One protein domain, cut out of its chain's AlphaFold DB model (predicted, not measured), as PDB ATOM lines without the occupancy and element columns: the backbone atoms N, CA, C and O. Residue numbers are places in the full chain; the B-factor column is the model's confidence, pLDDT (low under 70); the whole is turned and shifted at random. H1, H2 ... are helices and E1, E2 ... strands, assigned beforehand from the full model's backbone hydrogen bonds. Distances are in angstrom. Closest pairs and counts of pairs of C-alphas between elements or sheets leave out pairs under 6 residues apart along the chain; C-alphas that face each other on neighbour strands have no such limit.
ATOM      1  N   GLN A 175      16.243   9.511 -11.707       75.44
ATOM      2  CA  GLN A 175      17.552   8.914 -11.990       75.44
ATOM      3  C   GLN A 175      18.013   9.138 -13.433       75.44
ATOM      4  O   GLN A 175      19.207   9.310 -13.688       75.44
ATOM      5  N   LEU A 176      17.079   9.129 -14.384       78.62
ATOM      6  CA  LEU A 176      17.384   9.321 -15.794       78.62
ATOM      7  C   LEU A 176      17.729  10.786 -16.061       78.62
ATOM      8  O   LEU A 176      18.716  11.069 -16.743       78.62
ATOM      9  N   GLU A 177      16.970  11.719 -15.479       79.69
ATOM     10  CA  GLU A 177      17.308  13.142 -15.543       79.69
ATOM     11  C   GLU A 177      18.672  13.415 -14.906       79.69
ATOM     12  O   GLU A 177      19.507  14.080 -15.524       79.69
ATOM     13  N   PHE A 178      18.927  12.852 -13.721       82.44
ATOM     14  CA  PHE A 178      20.225  12.933 -13.062       82.44
ATOM     15  C   PHE A 178      21.337  12.449 -13.995       82.44
ATOM     16  O   PHE A 178      22.263  13.205 -14.279       82.44
ATOM     17  N   PHE A 179      21.215  11.241 -14.555       84.44
ATOM     18  CA  PHE A 179      22.205  10.674 -15.472       84.44
ATOM     19  C   PHE A 179      22.489  11.591 -16.671       84.44
ATOM     20  O   PHE A 179      23.645  11.931 -16.934       84.44
ATOM     21  N   TYR A 180      21.448  12.043 -17.376       82.00
ATOM     22  CA  TYR A 180      21.612  12.916 -18.541       82.00
ATOM     23  C   TYR A 180      22.196  14.282 -18.185       82.00
ATOM     24  O   TYR A 180      22.901  14.880 -19.002       82.00
ATOM     25  N   ARG A 181      21.922  14.779 -16.978       82.69
ATOM     26  CA  ARG A 181      22.486  16.029 -16.485       82.69
ATOM     27  C   ARG A 181      23.971  15.848 -16.142       82.69
ATOM     28  O   ARG A 181      24.769  16.628 -16.651       82.69
ATOM     29  N   VAL A 182      24.364  14.769 -15.450       84.25
ATOM     30  CA  VAL A 182      25.783  14.435 -15.180       84.25
ATOM     31  C   VAL A 182      26.602  14.363 -16.469       84.25
ATOM     32  O   VAL A 182      27.674  14.954 -16.546       84.25
ATOM     33  N   VAL A 183      26.093  13.690 -17.507       83.12
ATOM     34  CA  VAL A 183      26.795  13.542 -18.800       83.12
ATOM     35  C   VAL A 183      27.089  14.893 -19.471       83.12
ATOM     36  O   VAL A 183      28.002  15.000 -20.290       83.12
ATOM     37  N   ARG A 184      26.324  15.937 -19.140       80.81
ATOM     38  CA  ARG A 184      26.432  17.272 -19.739       80.81
ATOM     39  C   ARG A 184      27.110  18.294 -18.841       80.81
ATOM     40  O   ARG A 184      27.413  19.382 -19.329       80.81
ATOM     41  N   THR A 185      27.315  17.996 -17.567       83.81
ATOM     42  CA  THR A 185      27.978  18.916 -16.647       83.81
ATOM     43  C   THR A 185      29.450  19.043 -17.035       83.81
ATOM     44  O   THR A 185      30.159  18.046 -17.181       83.81
ATOM     45  N   PHE A 199      28.304  12.753  -5.958       68.31
ATOM     46  CA  PHE A 199      28.185  13.774  -6.997       68.31
ATOM     47  C   PHE A 199      26.803  14.434  -6.913       68.31
ATOM     48  O   PHE A 199      25.792  13.834  -7.273       68.31
ATOM     49  N   GLU A 200      26.767  15.665  -6.411       69.56
ATOM     50  CA  GLU A 200      25.559  16.483  -6.332       69.56
ATOM     51  C   GLU A 200      25.533  17.461  -7.502       69.56
ATOM     52  O   GLU A 200      26.462  18.252  -7.697       69.56
ATOM     53  N   ILE A 201      24.456  17.408  -8.285       68.25
ATOM     54  CA  ILE A 201      24.273  18.336  -9.393       68.25
ATOM     55  C   ILE A 201      23.689  19.624  -8.845       68.25
ATOM     56  O   ILE A 201      22.651  19.597  -8.182       68.25
ATOM     57  N   ARG A 202      24.340  20.749  -9.126       70.19
ATOM     58  CA  ARG A 202      23.814  22.049  -8.730       70.19
ATOM     59  C   ARG A 202      23.019  22.632  -9.891       70.19
ATOM     60  O   ARG A 202      23.398  22.484 -11.051       70.19
ATOM     61  N   ASP A 203      21.912  23.302  -9.592       68.06
ATOM     62  CA  ASP A 203      21.064  23.907 -10.628       68.06
ATOM     63  C   ASP A 203      21.756  25.063 -11.380       68.06
ATOM     64  O   ASP A 203      21.286  25.470 -12.439       68.06
ATOM     65  N   ASP A 204      22.884  25.574 -10.865       72.19
ATOM     66  CA  ASP A 204      23.708  26.618 -11.483       72.19
ATOM     67  C   ASP A 204      24.805  26.089 -12.428       72.19
ATOM     68  O   ASP A 204      25.563  26.885 -12.986       72.19
ATOM     69  N   ASP A 205      24.904  24.771 -12.634       74.31
ATOM     70  CA  ASP A 205      25.939  24.185 -13.486       74.31
ATOM     71  C   ASP A 205      25.747  24.513 -14.976       74.31
ATOM     72  O   ASP A 205      24.684  24.313 -15.569       74.31
ATOM     73  N   GLU A 206      26.825  24.970 -15.621       77.19
ATOM     74  CA  GLU A 206      26.830  25.219 -17.062       77.19
ATOM     75  C   GLU A 206      26.848  23.883 -17.826       77.19
ATOM     76  O   GLU A 206      27.847  23.158 -17.851       77.19
ATOM     77  N   LEU A 207      25.728  23.566 -18.477       81.00
ATOM     78  CA  LEU A 207      25.569  22.346 -19.262       81.00
ATOM     79  C   LEU A 207      26.139  22.514 -20.675       81.00
ATOM     80  O   LEU A 207      25.947  23.535 -21.341       81.00
ATOM     81  N   VAL A 208      26.808  21.475 -21.171       82.56
ATOM     82  CA  VAL A 208      27.240  21.382 -22.569       82.56
ATOM     83  C   VAL A 208      26.008  21.457 -23.489       82.56
ATOM     84  O   VAL A 208      24.989  20.819 -23.200       82.56
ATOM     85  N   PRO A 209      26.071  22.215 -24.604       79.06
ATOM     86  CA  PRO A 209      24.957  22.313 -25.538       79.06
ATOM     87  C   PRO A 209      24.565  20.932 -26.059       79.06
ATOM     88  O   PRO A 209      25.418  20.090 -26.334       79.06
ATOM     89  N   CYS A 210      23.268  20.707 -26.243       82.19
ATOM     90  CA  CYS A 210      22.745  19.464 -26.790       82.19
ATOM     91  C   CYS A 210      21.726  19.754 -27.887       82.19
ATOM     92  O   CYS A 210      20.859  20.614 -27.732       82.19
ATOM     93  N   LEU A 211      21.824  19.001 -28.979       81.38
ATOM     94  CA  LEU A 211      20.782  18.933 -29.986       81.38
ATOM     95  C   LEU A 211      19.732  17.920 -29.518       81.38
ATOM     96  O   LEU A 211      19.995  16.714 -29.515       81.38
ATOM     97  N   SER A 212      18.557  18.409 -29.118       81.25
ATOM     98  CA  SER A 212      17.423  17.558 -28.766       81.25
ATOM     99  C   SER A 212      16.422  17.465 -29.920       81.25
ATOM    100  O   SER A 212      15.880  18.469 -30.379       81.25
ATOM    101  N   LEU A 213      16.158  16.249 -30.402       80.94
ATOM    102  CA  LEU A 213      15.168  15.994 -31.453       80.94
ATOM    103  C   LEU A 213      14.391  14.717 -31.131       80.94
ATOM    104  O   LEU A 213      14.985  13.655 -31.020       80.94
ATOM    105  N   PHE A 214      13.067  14.796 -30.970       75.19
ATOM    106  CA  PHE A 214      12.208  13.627 -30.695       75.19
ATOM    107  C   PHE A 214      12.670  12.761 -29.491       75.19
ATOM    108  O   PHE A 214      12.519  11.540 -29.461       75.19
ATOM    109  N   GLY A 215      13.268  13.398 -28.477       77.62
ATOM    110  CA  GLY A 215      13.853  12.719 -27.312       77.62
ATOM    111  C   GLY A 215      15.266  12.168 -27.535       77.62
ATOM    112  O   GLY A 215      15.893  11.720 -26.581       77.62
ATOM    113  N   PHE A 216      15.806  12.215 -28.753       84.50
ATOM    114  CA  PHE A 216      17.233  12.004 -28.970       84.50
ATOM    115  C   PHE A 216      18.011  13.202 -28.447       84.50
ATOM    116  O   PHE A 216      17.632  14.343 -28.706       84.50
ATOM    117  N   GLN A 217      19.092  12.938 -27.726       83.44
ATOM    118  CA  GLN A 217      19.994  13.923 -27.160       83.44
ATOM    119  C   GLN A 217      21.394  13.686 -27.719       83.44
ATOM    120  O   GLN A 217      22.129  12.818 -27.253       83.44
ATOM    121  N   PHE A 218      21.773  14.468 -28.727       83.69
ATOM    122  CA  PHE A 218      23.129  14.426 -29.265       83.69
ATOM    123  C   PHE A 218      23.982  15.525 -28.632       83.69
ATOM    124  O   PHE A 218      23.516  16.667 -28.540       83.69
ATOM    125  N   PRO A 219      25.224  15.231 -28.207       81.12
ATOM    126  CA  PRO A 219      26.133  16.268 -27.741       81.12
ATOM    127  C   PRO A 219      26.338  17.293 -28.863       81.12
ATOM    128  O   PRO A 219      26.669  16.945 -29.997       81.12
ATOM    129  N   GLY A 220      26.066  18.559 -28.557       81.62
ATOM    130  CA  GLY A 220      26.215  19.662 -29.495       81.62
ATOM    131  C   GLY A 220      27.690  19.969 -29.774       81.62
ATOM    132  O   GLY A 220      28.570  19.581 -29.001       81.62
ATOM    133  N   PRO A 221      27.991  20.684 -30.871       82.38
ATOM    134  CA  PRO A 221      29.361  21.028 -31.218       82.38
ATOM    135  C   PRO A 221      29.956  21.979 -30.172       82.38
ATOM    136  O   PRO A 221      29.539  23.129 -30.043       82.38
ATOM    137  N   THR A 222      30.963  21.513 -29.435       86.25
ATOM    138  CA  THR A 222      31.787  22.363 -28.567       86.25
ATOM    139  C   THR A 222      32.972  22.918 -29.352       86.25
ATOM    140  O   THR A 222      33.449  22.302 -30.310       86.25
ATOM    141  N   ARG A 223      33.489  24.088 -28.961       83.81
ATOM    142  CA  ARG A 223      34.694  24.662 -29.592       83.81
ATOM    143  C   ARG A 223      35.896  23.722 -29.496       83.81
ATOM    144  O   ARG A 223      36.603  23.530 -30.475       83.81
ATOM    145  N   GLU A 224      36.089  23.109 -28.334       85.56
ATOM    146  CA  GLU A 224      37.177  22.157 -28.099       85.56
ATOM    147  C   GLU A 224      36.999  20.880 -28.929       85.56
ATOM    148  O   GLU A 224      37.936  20.447 -29.597       85.56
ATOM    149  N   GLY A 225      35.784  20.323 -28.966       84.81
ATOM    150  CA  GLY A 225      35.484  19.119 -29.741       84.81
ATOM    151  C   GLY A 225      35.609  19.334 -31.249       84.81
ATOM    152  O   GLY A 225      36.196  18.512 -31.947       84.81
ATOM    153  N   THR A 226      35.122  20.466 -31.761       89.25
ATOM    154  CA  THR A 226      35.245  20.816 -33.187       89.25
ATOM    155  C   THR A 226      36.697  21.052 -33.594       89.25
ATOM    156  O   THR A 226      37.121  20.562 -34.639       89.25
ATOM    157  N   LEU A 227      37.490  21.727 -32.758       93.25
ATOM    158  CA  LEU A 227      38.919  21.922 -33.001       93.25
ATOM    159  C   LEU A 227      39.685  20.591 -32.980       93.25
ATOM    160  O   LEU A 227      40.449  20.315 -33.903       93.25
ATOM    161  N   GLY A 228      39.439  19.745 -31.975       91.50
ATOM    162  CA  GLY A 228      40.031  18.409 -31.891       91.50
ATOM    163  C   GLY A 228      39.683  17.539 -33.101       91.50
ATOM    164  O   GLY A 228      40.560  16.886 -33.664       91.50
ATOM    165  N   PHE A 229      38.432  17.594 -33.562       93.00
ATOM    166  CA  PHE A 229      37.988  16.894 -34.767       93.00
ATOM    167  C   PHE A 229      38.734  17.367 -36.021       93.00
ATOM    168  O   PHE A 229      39.256  16.542 -36.771       93.00
ATOM    169  N   VAL A 230      38.846  18.681 -36.237       95.69
ATOM    170  CA  VAL A 230      39.581  19.236 -37.387       95.69
ATOM    171  C   VAL A 230      41.061  18.854 -37.333       95.69
ATOM    172  O   VAL A 230      41.618  18.427 -38.344       95.69
ATOM    173  N   LEU A 231      41.699  18.940 -36.163       95.94
ATOM    174  CA  LEU A 231      43.097  18.538 -35.987       95.94
ATOM    175  C   LEU A 231      43.313  17.049 -36.282       95.94
ATOM    176  O   LEU A 231      44.285  16.697 -36.949       95.94
ATOM    177  N   ALA A 232      42.399  16.181 -35.842       93.75
ATOM    178  CA  ALA A 232      42.454  14.756 -36.150       93.75
ATOM    179  C   ALA A 232      42.363  14.499 -37.663       93.75
ATOM    180  O   ALA A 232      43.151  13.723 -38.204       93.75
ATOM    181  N   TRP A 233      41.469  15.199 -38.368       96.44
ATOM    182  CA  TRP A 233      41.375  15.126 -39.830       96.44
ATOM    183  C   TRP A 233      42.660  15.570 -40.523       96.44
ATOM    184  O   TRP A 233      43.140  14.887 -41.427       96.44
ATOM    185  N   VAL A 234      43.252  16.680 -40.078       96.69
ATOM    186  CA  VAL A 234      44.538  17.155 -40.604       96.69
ATOM    187  C   VAL A 234      45.629  16.107 -40.383       96.69
ATOM    188  O   VAL A 234      46.360  15.793 -41.319       96.69
ATOM    189  N   ALA A 235      45.710  15.509 -39.192       95.69
ATOM    190  CA  ALA A 235      46.682  14.461 -38.895       95.69
ATOM    191  C   ALA A 235      46.513  13.231 -39.806       95.69
ATOM    192  O   ALA A 235      47.504  12.716 -40.325       95.69
ATOM    193  N   VAL A 236      45.274  12.796 -40.063       95.62
ATOM    194  CA  VAL A 236      44.981  11.695 -40.997       95.62
ATOM    195  C   VAL A 236      45.430  12.044 -42.417       95.62
ATOM    196  O   VAL A 236      46.090  11.232 -43.063       95.62
ATOM    197  N   VAL A 237      45.132  13.252 -42.899       96.12
ATOM    198  CA  VAL A 237      45.564  13.710 -44.231       96.12
ATOM    199  C   VAL A 237      47.089  13.740 -44.334       96.12
ATOM    200  O   VAL A 237      47.642  13.251 -45.317       96.12
ATOM    201  N   VAL A 238      47.779  14.254 -43.311       96.25
ATOM    202  CA  VAL A 238      49.248  14.259 -43.243       96.25
ATOM    203  C   VAL A 238      49.804  12.839 -43.289       96.25
ATOM    204  O   VAL A 238      50.757  12.591 -44.023       96.25
ATOM    205  N   LEU A 239      49.197  11.897 -42.564       94.81
ATOM    206  CA  LEU A 239      49.623  10.500 -42.551       94.81
ATOM    207  C   LEU A 239      49.449   9.863 -43.936       94.81
ATOM    208  O   LEU A 239      50.402   9.294 -44.461       94.81
ATOM    209  N   ILE A 240      48.288  10.038 -44.577       94.81
ATOM    210  CA  ILE A 240      48.020   9.530 -45.933       94.81
ATOM    211  C   ILE A 240      49.020  10.102 -46.944       94.81
ATOM    212  O   ILE A 240      49.601   9.356 -47.736       94.81
ATOM    213  N   LEU A 241      49.243  11.420 -46.922       94.50
ATOM    214  CA  LEU A 241      50.191  12.080 -47.822       94.50
ATOM    215  C   LEU A 241      51.632  11.640 -47.547       94.50
ATOM    216  O   LEU A 241      52.373  11.383 -48.491       94.50
ATOM    217  N   GLY A 242      52.008  11.492 -46.276       93.12
ATOM    218  CA  GLY A 242      53.322  11.013 -45.859       93.12
ATOM    219  C   GLY A 242      53.589   9.580 -46.315       93.12
ATOM    220  O   GLY A 242      54.637   9.313 -46.899       93.12
ATOM    221  N   THR A 243      52.625   8.670 -46.142       93.06
ATOM    222  CA  THR A 243      52.727   7.295 -46.655       93.06
ATOM    223  C   THR A 243      52.827   7.281 -48.176       93.06
ATOM    224  O   THR A 243      53.658   6.565 -48.727       93.06
ATOM    225  N   ARG A 244      52.031   8.103 -48.871       91.00
ATOM    226  CA  ARG A 244      52.083   8.206 -50.334       91.00
ATOM    227  C   ARG A 244      53.430   8.735 -50.835       91.00
ATOM    228  O   ARG A 244      53.904   8.276 -51.868       91.00
ATOM    229  N   LEU A 245      54.039   9.678 -50.119       91.00
ATOM    230  CA  LEU A 245      55.339  10.249 -50.464       91.00
ATOM    231  C   LEU A 245      56.476   9.251 -50.200       91.00
ATOM    232  O   LEU A 245      57.348   9.097 -51.045       91.00
ATOM    233  N   LEU A 246      56.415   8.503 -49.094       87.88
ATOM    234  CA  LEU A 246      57.331   7.389 -48.815       87.88
ATOM    235  C   LEU A 246      57.268   6.297 -49.888       87.88
ATOM    236  O   LEU A 246      58.308   5.822 -50.327       87.88
TER     237      LEU A 246
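What this domain is: This is residues 175 to 185 and 199 to 246 of the 250 residues of an uncharacterized protein of Planctomycetaceae bacterium (UniProt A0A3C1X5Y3). A long, straight helix, H2, sticks out as an arm from a small body, and the arm makes most of the length. The body holds a two-stranded hairpin, E1 and E2, a short helix, H1, and a stretch with no named element, residues 199 to 209. The printed part has 59 residues with two named helices and two named strands, in the order H1, E1, E2, H2; the sheet E1 - E2 is antiparallel and the class is mostly helix. The whole is extended, with a radius of gyration of the C-alphas of 17.8 A and spans of 54 by 26 by 17 A.

Where its parts are: E1 is residues 210 to 213, 9.5 A long, beginning at C-alpha 210 (22.745, 19.464, -26.790). E2 is residues 216 to 219, 9.9 A long. H2 is residues 223 to 246, 34.4 A long, ending at C-alpha 246 (57.331, 7.389, -48.815). H1 is residues 175 to 184, 14.4 A long, beginning at C-alpha 175 (17.552, 8.914, -11.990).

How they stand to each other: E1 and E2 are a hairpin of antiparallel neighbours, their directions 159 degrees apart. N 211 and O 218, 2.9 A apart, and N 216 and O 213, 2.8 A apart, are within hydrogen-bond range. The C-alphas of Ser 212 and Gln 217 face each other at 4.7 A. E1 and H2 are apart. H1 and E2 are only just apart, closest 8.1 A. H1 and H2 are apart. Every O i to N i+4 pair is within hydrogen-bond range in H2, and 5 of 6 in H1.

The domain as a whole: The C-alphas farthest apart, those of Asp 203 and Leu 246, are 55.2 A apart. Residues 223 to 246, which belong to H2, stand free; the body without them spans 27 by 22 by 12 A. Residues 186 to 198 are not printed, and C-alphas 185 and 199 are 10.9 A apart across the cut. The links E1 to E2 and E2 to H2 are tight. The mean pLDDT of the printed part is 84.6; residues 199 to 201 and 203 are under 70.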